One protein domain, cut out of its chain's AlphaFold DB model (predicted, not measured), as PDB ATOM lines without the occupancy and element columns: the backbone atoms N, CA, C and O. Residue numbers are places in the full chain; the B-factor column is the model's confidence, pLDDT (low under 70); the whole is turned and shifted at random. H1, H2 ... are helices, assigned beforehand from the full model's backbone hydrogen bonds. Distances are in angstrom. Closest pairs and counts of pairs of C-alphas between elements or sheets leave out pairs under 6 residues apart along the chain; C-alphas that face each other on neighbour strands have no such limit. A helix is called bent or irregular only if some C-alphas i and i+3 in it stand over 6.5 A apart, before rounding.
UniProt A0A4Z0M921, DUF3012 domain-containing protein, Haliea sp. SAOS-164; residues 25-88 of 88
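This is residues 25 to 88 of the 88 residues of the protein "DUF3012 domain-containing protein" of Haliea sp. SAOS-164 (UniProt A0A4Z0M921). Two small helical lobes stand one after the other along a rod: H1 and H2 with the loop between them make one lobe, H3 and H4 with their loop make the other, and residues 50 to 59 join the two. In the first lobe H1 runs out toward one end of the rod, the chain turns through residues 33 to 39, and H2 comes back toward the other lobe, steeply tilted to H1; in the second lobe H3 and H4, joined by the loop of residues 69 to 77, run opposite ways and are also steeply tilted to each other. The printed part has 64 residues with four named helices, in the order H1, H2, H3, H4, and no named strand; the class is all helix. It is only just loose, close to compact, with a radius of gyration of the C-alphas of 13.0 A, and spans 40 by 19 by 18 A.

H1, residues 25 to 32, begins at C-alpha 25, (-39.244, -20.356, 30.089), and is 11.1 A long from first to last C-alpha. H2, residues 40 to 49, measures 14.4 A and H3, residues 60 to 68, 12.3 A. H4, residues 78 to 87, measures 12.4 A and ends at C-alpha 87, (-54.362, -15.098, 28.809). H4 is neither bent nor irregular, but only just: C-alphas 84 and 87 are 6.5 A apart.

H1 and H2 only just touch, with 3 pairs of C-alphas within 8 A; the closest C-alphas, of Cys 27 and Phe 46, are 6.6 A apart. They run opposite ways at a steep tilt of 61 degrees. H2 and H3 are apart. H3 and H4 touch, the closest C-alphas being those of Cys 63 and Cys 86, 5.8 A apart. They run opposite ways at a steep tilt of 52 degrees. H1 is apart from H3 and H4, and H2 is apart from H4. In H1, H2 and H3 every O i to N i+4 pair is within hydrogen-bond range; in H4, 5 of 6 are.

The two C-alphas farthest apart, of Thr 36 and Gly 72, are 39.9 A from each other. The printed part has no cut, and its three links are short but not tight. The mean pLDDT of the printed part is 88.1; residue 88, the chain's last, is under 70.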
ATOM      1  N   ALA A  25     -39.938 -19.297  30.815       85.38
ATOM      2  CA  ALA A  25     -39.244 -20.356  30.089       85.38
ATOM      3  C   ALA A  25     -37.825 -19.945  29.661       85.38
ATOM      4  O   ALA A  25     -36.934 -20.787  29.553       85.38
ATOM      5  N   TRP A  26     -37.593 -18.651  29.412       90.50
ATOM      6  CA  TRP A  26     -36.252 -18.150  29.127       90.50
ATOM      7  C   TRP A  26     -35.405 -18.083  30.392       90.50
ATOM      8  O   TRP A  26     -34.249 -18.481  30.350       90.50
ATOM      9  N   CYS A  27     -35.961 -17.606  31.503       91.06
ATOM     10  CA  CYS A  27     -35.286 -17.535  32.792       91.06
ATOM     11  C   CYS A  27     -34.860 -18.928  33.271       91.06
ATOM     12  O   CYS A  27     -33.694 -19.118  33.615       91.06
ATOM     13  N   GLU A  28     -35.759 -19.911  33.196       88.69
ATOM     14  CA  GLU A  28     -35.485 -21.310  33.535       88.69
ATOM     15  C   GLU A  28     -34.330 -21.853  32.680       88.69
ATOM     16  O   GLU A  28     -33.260 -22.158  33.212       88.69
ATOM     17  N   ALA A  29     -34.470 -21.814  31.351       90.44
ATOM     18  CA  ALA A  29     -33.443 -22.300  30.429       90.44
ATOM     19  C   ALA A  29     -32.102 -21.554  30.570       90.44
ATOM     20  O   ALA A  29     -31.023 -22.140  30.446       90.44
ATOM     21  N   LYS A  30     -32.135 -20.240  30.825       92.12
ATOM     22  CA  LYS A  30     -30.923 -19.427  30.967       92.12
ATOM     23  C   LYS A  30     -30.194 -19.722  32.273       92.12
ATOM     24  O   LYS A  30     -28.965 -19.679  32.285       92.12
ATOM     25  N   SER A  31     -30.925 -20.037  33.345       89.06
ATOM     26  CA  SER A  31     -30.354 -20.394  34.648       89.06
ATOM     27  C   SER A  31     -29.559 -21.705  34.612       89.06
ATOM     28  O   SER A  31     -28.559 -21.830  35.320       89.06
ATOM     29  N   GLU A  32     -29.953 -22.636  33.738       91.94
ATOM     30  CA  GLU A  32     -29.269 -23.912  33.509       91.94
ATOM     31  C   GLU A  32     -28.023 -23.770  32.616       91.94
ATOM     32  O   GLU A  32     -27.116 -24.605  32.658       91.94
ATOM     33  N   GLN A  33     -27.944 -22.699  31.820       89.62
ATOM     34  CA  GLN A  33     -26.814 -22.440  30.932       89.62
ATOM     35  C   GLN A  33     -25.561 -21.993  31.705       89.62
ATOM     36  O   GLN A  33     -25.620 -21.185  32.637       89.62
ATOM     37  N   ALA A  34     -24.381 -22.436  31.261       94.25
ATOM     38  CA  ALA A  34     -23.113 -21.999  31.833       94.25
ATOM     39  C   ALA A  34     -22.918 -20.477  31.691       94.25
ATOM     40  O   ALA A  34     -22.985 -19.919  30.597       94.25
ATOM     41  N   LYS A  35     -22.584 -19.793  32.795       89.06
ATOM     42  CA  LYS A  35     -22.409 -18.324  32.827       89.06
ATOM     43  C   LYS A  35     -21.319 -17.800  31.888       89.06
ATOM     44  O   LYS A  35     -21.356 -16.639  31.501       89.06
ATOM     45  N   THR A  36     -20.352 -18.636  31.512       90.00
ATOM     46  CA  THR A  36     -19.313 -18.300  30.524       90.00
ATOM     47  C   THR A  36     -19.863 -18.137  29.108       90.00
ATOM     48  O   THR A  36     -19.214 -17.504  28.284       90.00
ATOM     49  N   GLU A  37     -21.040 -18.698  28.824       88.44
ATOM     50  CA  GLU A  37     -21.735 -18.567  27.538       88.44
ATOM     51  C   GLU A  37     -22.691 -17.367  27.502       88.44
ATOM     52  O   GLU A  37     -23.276 -17.066  26.461       88.44
ATOM     53  N   TRP A  38     -22.880 -16.675  28.629       91.06
ATOM     54  CA  TRP A  38     -23.793 -15.541  28.698       91.06
ATOM     55  C   TRP A  38     -23.197 -14.322  28.004       91.06
ATOM     56  O   TRP A  38     -22.049 -13.939  28.238       91.06
ATOM     57  N   THR A  39     -24.017 -13.643  27.207       93.50
ATOM     58  CA  THR A  39     -23.674 -12.303  26.726       93.50
ATOM     59  C   THR A  39     -23.921 -11.259  27.819       93.50
ATOM     60  O   THR A  39     -24.671 -11.484  28.773       93.50
ATOM     61  N   ALA A  40     -23.330 -10.068  27.680       92.44
ATOM     62  CA  ALA A  40     -23.610  -8.960  28.597       92.44
ATOM     63  C   ALA A  40     -25.105  -8.576  28.602       92.44
ATOM     64  O   ALA A  40     -25.675  -8.291  29.657       92.44
ATOM     65  N   SER A  41     -25.751  -8.621  27.432       91.50
ATOM     66  CA  SER A  41     -27.181  -8.346  27.270       91.50
ATOM     67  C   SER A  41     -28.051  -9.396  27.957       91.50
ATOM     68  O   SER A  41     -29.046  -9.046  28.591       91.50
ATOM     69  N   ASP A  42     -27.656 -10.668  27.891       91.06
ATOM     70  CA  ASP A  42     -28.344 -11.746  28.601       91.06
ATOM     71  C   ASP A  42     -28.259 -11.565  30.112       91.06
ATOM     72  O   ASP A  42     -29.273 -11.633  30.796       91.06
ATOM     73  N   ALA A  43     -27.062 -11.290  30.635       92.12
ATOM     74  CA  ALA A  43     -26.865 -11.084  32.065       92.12
ATOM     75  C   ALA A  43     -27.713  -9.914  32.587       92.12
ATOM     76  O   ALA A  43     -28.343 -10.023  33.640       92.12
ATOM     77  N   ALA A  44     -27.775  -8.815  31.829       92.19
ATOM     78  CA  ALA A  44     -28.622  -7.675  32.158       92.19
ATOM     79  C   ALA A  44     -30.114  -8.037  32.123       92.19
ATOM     80  O   ALA A  44     -30.852  -7.689  33.041       92.19
ATOM     81  N   THR A  45     -30.554  -8.761  31.093       91.88
ATOM     82  CA  THR A  45     -31.955  -9.184  30.942       91.88
ATOM     83  C   THR A  45     -32.366 -10.138  32.057       91.88
ATOM     84  O   THR A  45     -33.425  -9.960  32.652       91.88
ATOM     85  N   PHE A  46     -31.506 -11.095  32.399       91.06
ATOM     86  CA  PHE A  46     -31.721 -12.030  33.497       91.06
ATOM     87  C   PHE A  46     -31.800 -11.305  34.843       91.06
ATOM     88  O   PHE A  46     -32.720 -11.534  35.620       91.06
ATOM     89  N   ALA A  47     -30.896 -10.356  35.100       90.69
ATOM     90  CA  ALA A  47     -30.924  -9.569  36.329       90.69
ATOM     91  C   ALA A  47     -32.205  -8.727  36.478       90.69
ATOM     92  O   ALA A  47     -32.664  -8.496  37.593       90.69
ATOM     93  N   ARG A  48     -32.768  -8.243  35.365       86.19
ATOM     94  CA  ARG A  48     -33.978  -7.410  35.371       86.19
ATOM     95  C   ARG A  48     -35.257  -8.220  35.500       86.19
ATOM     96  O   ARG A  48     -36.152  -7.779  36.211       86.19
ATOM     97  N   ASN A  49     -35.331  -9.358  34.821       89.56
ATOM     98  CA  ASN A  49     -36.596 -10.055  34.610       89.56
ATOM     99  C   ASN A  49     -36.661 -11.429  35.289       89.56
ATOM    100  O   ASN A  49     -37.740 -11.969  35.389       89.56
ATOM    101  N   CYS A  50     -35.548 -12.013  35.741       89.69
ATOM    102  CA  CYS A  50     -35.536 -13.405  36.225       89.69
ATOM    103  C   CYS A  50     -35.148 -13.557  37.700       89.69
ATOM    104  O   CYS A  50     -35.193 -14.657  38.238       89.69
ATOM    105  N   LEU A  51     -34.678 -12.489  38.357       86.19
ATOM    106  CA  LEU A  51     -34.287 -12.550  39.774       86.19
ATOM    107  C   LEU A  51     -35.469 -12.376  40.729       86.19
ATOM    108  O   LEU A  51     -35.359 -12.744  41.898       86.19
ATOM    109  N   PHE A  52     -36.562 -11.796  40.245       81.00
ATOM    110  CA  PHE A  52     -37.770 -11.560  41.013       81.00
ATOM    111  C   PHE A  52     -38.955 -12.064  40.199       81.00
ATOM    112  O   PHE A  52     -39.132 -11.633  39.062       81.00
ATOM    113  N   ASP A  53     -39.789 -12.924  40.791       74.00
ATOM    114  CA  ASP A  53     -40.996 -13.442  40.130       74.00
ATOM    115  C   ASP A  53     -41.864 -12.303  39.597       74.00
ATOM    116  O   ASP A  53     -42.479 -12.384  38.546       74.00
ATOM    117  N   ASP A  54     -41.896 -11.187  40.315       76.81
ATOM    118  CA  ASP A  54     -42.733 -10.047  40.003       76.81
ATOM    119  C   ASP A  54     -42.286  -9.318  38.705       76.81
ATOM    120  O   ASP A  54     -43.110  -8.726  37.999       76.81
ATOM    121  N   THR A  55     -41.014  -9.423  38.321       82.75
ATOM    122  CA  THR A  55     -40.488  -8.827  37.083       82.75
ATOM    123  C   THR A  55     -40.430  -9.802  35.911       82.75
ATOM    124  O   THR A  55     -40.119  -9.395  34.790       82.75
ATOM    125  N   GLU A  56     -40.774 -11.063  36.150       85.12
ATOM    126  CA  GLU A  56     -40.713 -12.128  35.165       85.12
ATOM    127  C   GLU A  56     -41.924 -12.129  34.242       85.12
ATOM    128  O   GLU A  56     -43.068 -12.289  34.667       85.12
ATOM    129  N   ILE A  57     -41.672 -11.964  32.943       86.94
ATOM    130  CA  ILE A  57     -42.738 -11.869  31.950       86.94
ATOM    131  C   ILE A  57     -43.482 -13.207  31.898       86.94
ATOM    132  O   ILE A  57     -42.926 -14.234  31.505       86.94
ATOM    133  N   GLY A  58     -44.765 -13.168  32.256       84.44
ATOM    134  CA  GLY A  58     -45.626 -14.349  32.279       84.44
ATOM    135  C   GLY A  58     -45.752 -15.059  33.620       84.44
ATOM    136  O   GLY A  58     -46.499 -16.029  33.695       84.44
ATOM    137  N   SER A  59     -45.079 -14.601  34.676       85.94
ATOM    138  CA  SER A  59     -45.363 -15.105  36.021       85.94
ATOM    139  C   SER A  59     -46.732 -14.616  36.510       85.94
ATOM    140  O   SER A  59     -47.218 -13.557  36.101       85.94
ATOM    141  N   GLU A  60     -47.343 -15.333  37.455       86.56
ATOM    142  CA  GLU A  60     -48.628 -14.929  38.043       86.56
ATOM    143  C   GLU A  60     -48.553 -13.529  38.680       86.56
ATOM    144  O   GLU A  60     -49.451 -12.700  38.503       86.56
ATOM    145  N   ALA A  61     -47.451 -13.230  39.375       86.69
ATOM    146  CA  ALA A  61     -47.234 -11.939  40.019       86.69
ATOM    147  C   ALA A  61     -47.104 -10.799  38.997       86.69
ATOM    148  O   ALA A  61     -47.664  -9.719  39.200       86.69
ATOM    149  N   TRP A  62     -46.390 -11.029  37.893       89.31
ATOM    150  CA  TRP A  62     -46.266 -10.063  36.805       89.31
ATOM    151  C   TRP A  62     -47.597  -9.844  36.086       89.31
ATOM    152  O   TRP A  62     -47.995  -8.694  35.898       89.31
ATOM    153  N   CYS A  63     -48.315 -10.923  35.757       91.50
ATOM    154  CA  CYS A  63     -49.626 -10.857  35.115       91.50
ATOM    155  C   CYS A  63     -50.610 -10.042  35.959       91.50
ATOM    156  O   CYS A  63     -51.216  -9.100  35.453       91.50
ATOM    157  N   LYS A  64     -50.700 -10.335  37.262       91.12
ATOM    158  CA  LYS A  64     -51.589  -9.629  38.191       91.12
ATOM    159  C   LYS A  64     -51.256  -8.142  38.301       91.12
ATOM    160  O   LYS A  64     -52.135  -7.297  38.168       91.12
ATOM    161  N   ARG A  65     -49.974  -7.808  38.474       90.69
ATOM    162  CA  ARG A  65     -49.515  -6.412  38.509       90.69
ATOM    163  C   ARG A  65     -49.876  -5.673  37.224       90.69
ATOM    164  O   ARG A  65     -50.343  -4.544  37.287       90.69
ATOM    165  N   LEU A  66     -49.635  -6.283  36.063       90.81
ATOM    166  CA  LEU A  66     -49.879  -5.641  34.774       90.81
ATOM    167  C   LEU A  66     -51.383  -5.510  34.474       90.81
ATOM    168  O   LEU A  66     -51.803  -4.547  33.825       90.81
ATOM    169  N   GLU A  67     -52.200  -6.449  34.953       90.69
ATOM    170  CA  GLU A  67     -53.660  -6.361  34.923       90.69
ATOM    171  C   GLU A  67     -54.162  -5.142  35.708       90.69
ATOM    172  O   GLU A  67     -54.960  -4.374  35.159       90.69
ATOM    173  N   ASP A  68     -53.623  -4.935  36.915       92.56
ATOM    174  CA  ASP A  68     -53.924  -3.803  37.800       92.56
ATOM    175  C   ASP A  68     -53.388  -2.457  37.261       92.56
ATOM    176  O   ASP A  68     -53.914  -1.392  37.598       92.56
ATOM    177  N   THR A  69     -52.372  -2.475  36.392       89.75
ATOM    178  CA  THR A  69     -51.833  -1.271  35.744       89.75
ATOM    179  C   THR A  69     -52.801  -0.726  34.677       89.75
ATOM    180  O   THR A  69     -53.214  -1.467  33.771       89.75
ATOM    181  N   PRO A  70     -53.120   0.588  34.683       93.69
ATOM    182  CA  PRO A  70     -53.908   1.215  33.626       93.69
ATOM    183  C   PRO A  70     -53.289   0.988  32.243       93.69
ATOM    184  O   PRO A  70     -52.105   1.239  32.035       93.69
ATOM    185  N   LYS A  71     -54.097   0.590  31.248       87.88
ATOM    186  CA  LYS A  71     -53.591   0.268  29.894       87.88
ATOM    187  C   LYS A  71     -52.882   1.439  29.195       87.88
ATOM    188  O   LYS A  71     -52.118   1.214  28.268       87.88
ATOM    189  N   GLY A  72     -53.126   2.680  29.627       91.12
ATOM    190  CA  GLY A  72     -52.414   3.866  29.134       91.12
ATOM    191  C   GLY A  72     -50.960   3.976  29.612       91.12
ATOM    192  O   GLY A  72     -50.188   4.712  29.007       91.12
ATOM    193  N   GLU A  73     -50.586   3.243  30.663       89.12
ATOM    194  CA  GLU A  73     -49.221   3.180  31.211       89.12
ATOM    195  C   GLU A  73     -48.452   1.939  30.739       89.12
ATOM    196  O   GLU A  73     -47.292   1.742  31.098       89.12
ATOM    197  N   TRP A  74     -49.090   1.098  29.925       91.00
ATOM    198  CA  TRP A  74     -48.469  -0.086  29.352       91.00
ATOM    199  C   TRP A  74     -47.344   0.297  28.390       91.00
ATOM    200  O   TRP A  74     -47.464   1.221  27.580       91.00
ATOM    201  N   SER A  75     -46.253  -0.462  28.433       85.38
ATOM    202  CA  SER A  75     -45.215  -0.414  27.414       85.38
ATOM    203  C   SER A  75     -45.791  -0.842  26.058       85.38
ATOM    204  O   SER A  75     -46.750  -1.615  25.972       85.38
ATOM    205  N   GLY A  76     -45.184  -0.378  24.964       83.50
ATOM    206  CA  GLY A  76     -45.689  -0.637  23.609       83.50
ATOM    207  C   GLY A  76     -45.813  -2.121  23.231       83.50
ATOM    208  O   GLY A  76     -46.510  -2.440  22.271       83.50
ATOM    209  N   ASN A  77     -45.171  -3.033  23.971       85.69
ATOM    210  CA  ASN A  77     -45.255  -4.473  23.731       85.69
ATOM    211  C   ASN A  77     -46.069  -5.229  24.798       85.69
ATOM    212  O   ASN A  77     -46.390  -6.395  24.569       85.69
ATOM    213  N   ASP A  78     -46.450  -4.591  25.910       87.94
ATOM    214  CA  ASP A  78     -47.072  -5.254  27.067       87.94
ATOM    215  C   ASP A  78     -48.346  -6.009  26.691       87.94
ATOM    216  O   ASP A  78     -48.521  -7.153  27.091       87.94
ATOM    217  N   ALA A  79     -49.196  -5.438  25.834       88.62
ATOM    218  CA  ALA A  79     -50.419  -6.113  25.398       88.62
ATOM    219  C   ALA A  79     -50.157  -7.426  24.655       88.62
ATOM    220  O   ALA A  79     -50.899  -8.395  24.814       88.62
ATOM    221  N   LYS A  80     -49.088  -7.469  23.857       88.25
ATOM    222  CA  LYS A  80     -48.717  -8.659  23.095       88.25
ATOM    223  C   LYS A  80     -48.156  -9.737  24.017       88.25
ATOM    224  O   LYS A  80     -48.556 -10.892  23.889       88.25
ATOM    225  N   VAL A  81     -47.236  -9.384  24.918       87.56
ATOM    226  CA  VAL A  81     -46.655 -10.363  25.852       87.56
ATOM    227  C   VAL A  81     -47.664 -10.813  26.905       87.56
ATOM    228  O   VAL A  81     -47.744 -12.004  27.176       87.56
ATOM    229  N   TYR A  82     -48.523  -9.924  27.405       89.25
ATOM    230  CA  TYR A  82     -49.611 -10.294  28.311       89.25
ATOM    231  C   TYR A  82     -50.566 -11.305  27.671       89.25
ATOM    232  O   TYR A  82     -50.860 -12.339  28.261       89.25
ATOM    233  N   ALA A  83     -50.996 -11.066  26.427       89.75
ATOM    234  CA  ALA A  83     -51.847 -12.016  25.717       89.75
ATOM    235  C   ALA A  83     -51.179 -13.392  25.561       89.75
ATOM    236  O   ALA A  83     -51.836 -14.405  25.759       89.75
ATOM    237  N   LYS A  84     -49.877 -13.429  25.241       87.00
ATOM    238  CA  LYS A  84     -49.114 -14.676  25.064       87.00
ATOM    239  C   LYS A  84     -48.883 -15.465  26.348       87.00
ATOM    240  O   LYS A  84     -48.797 -16.683  26.267       87.00
ATOM    241  N   HIS A  85     -48.677 -14.779  27.469       87.25
ATOM    242  CA  HIS A  85     -48.146 -15.407  28.678       87.25
ATOM    243  C   HIS A  85     -49.135 -15.459  29.848       87.25
ATOM    244  O   HIS A  85     -48.907 -16.225  30.772       87.25
ATOM    245  N   CYS A  86     -50.209 -14.664  29.819       88.88
ATOM    246  CA  CYS A  86     -51.166 -14.561  30.928       88.88
ATOM    247  C   CYS A  86     -52.598 -14.971  30.556       88.88
ATOM    248  O   CYS A  86     -53.383 -15.299  31.439       88.88
ATOM    249  N   VAL A  87     -52.973 -14.886  29.273       82.00
ATOM    250  CA  VAL A  87     -54.362 -15.098  28.809       82.00
ATOM    251  C   VAL A  87     -54.529 -16.398  28.015       82.00
ATOM    252  O   VAL A  87     -55.636 -16.933  27.960       82.00
ATOM    253  N   LEU A  88     -53.454 -16.870  27.379       58.91
ATOM    254  CA  LEU A  88     -53.407 -18.087  26.563       58.91
ATOM    255  C   LEU A  88     -53.031 -19.321  27.385       58.91
ATOM    256  O   LEU A  88     -52.139 -19.196  28.250       58.91
TER     257      LEU A  88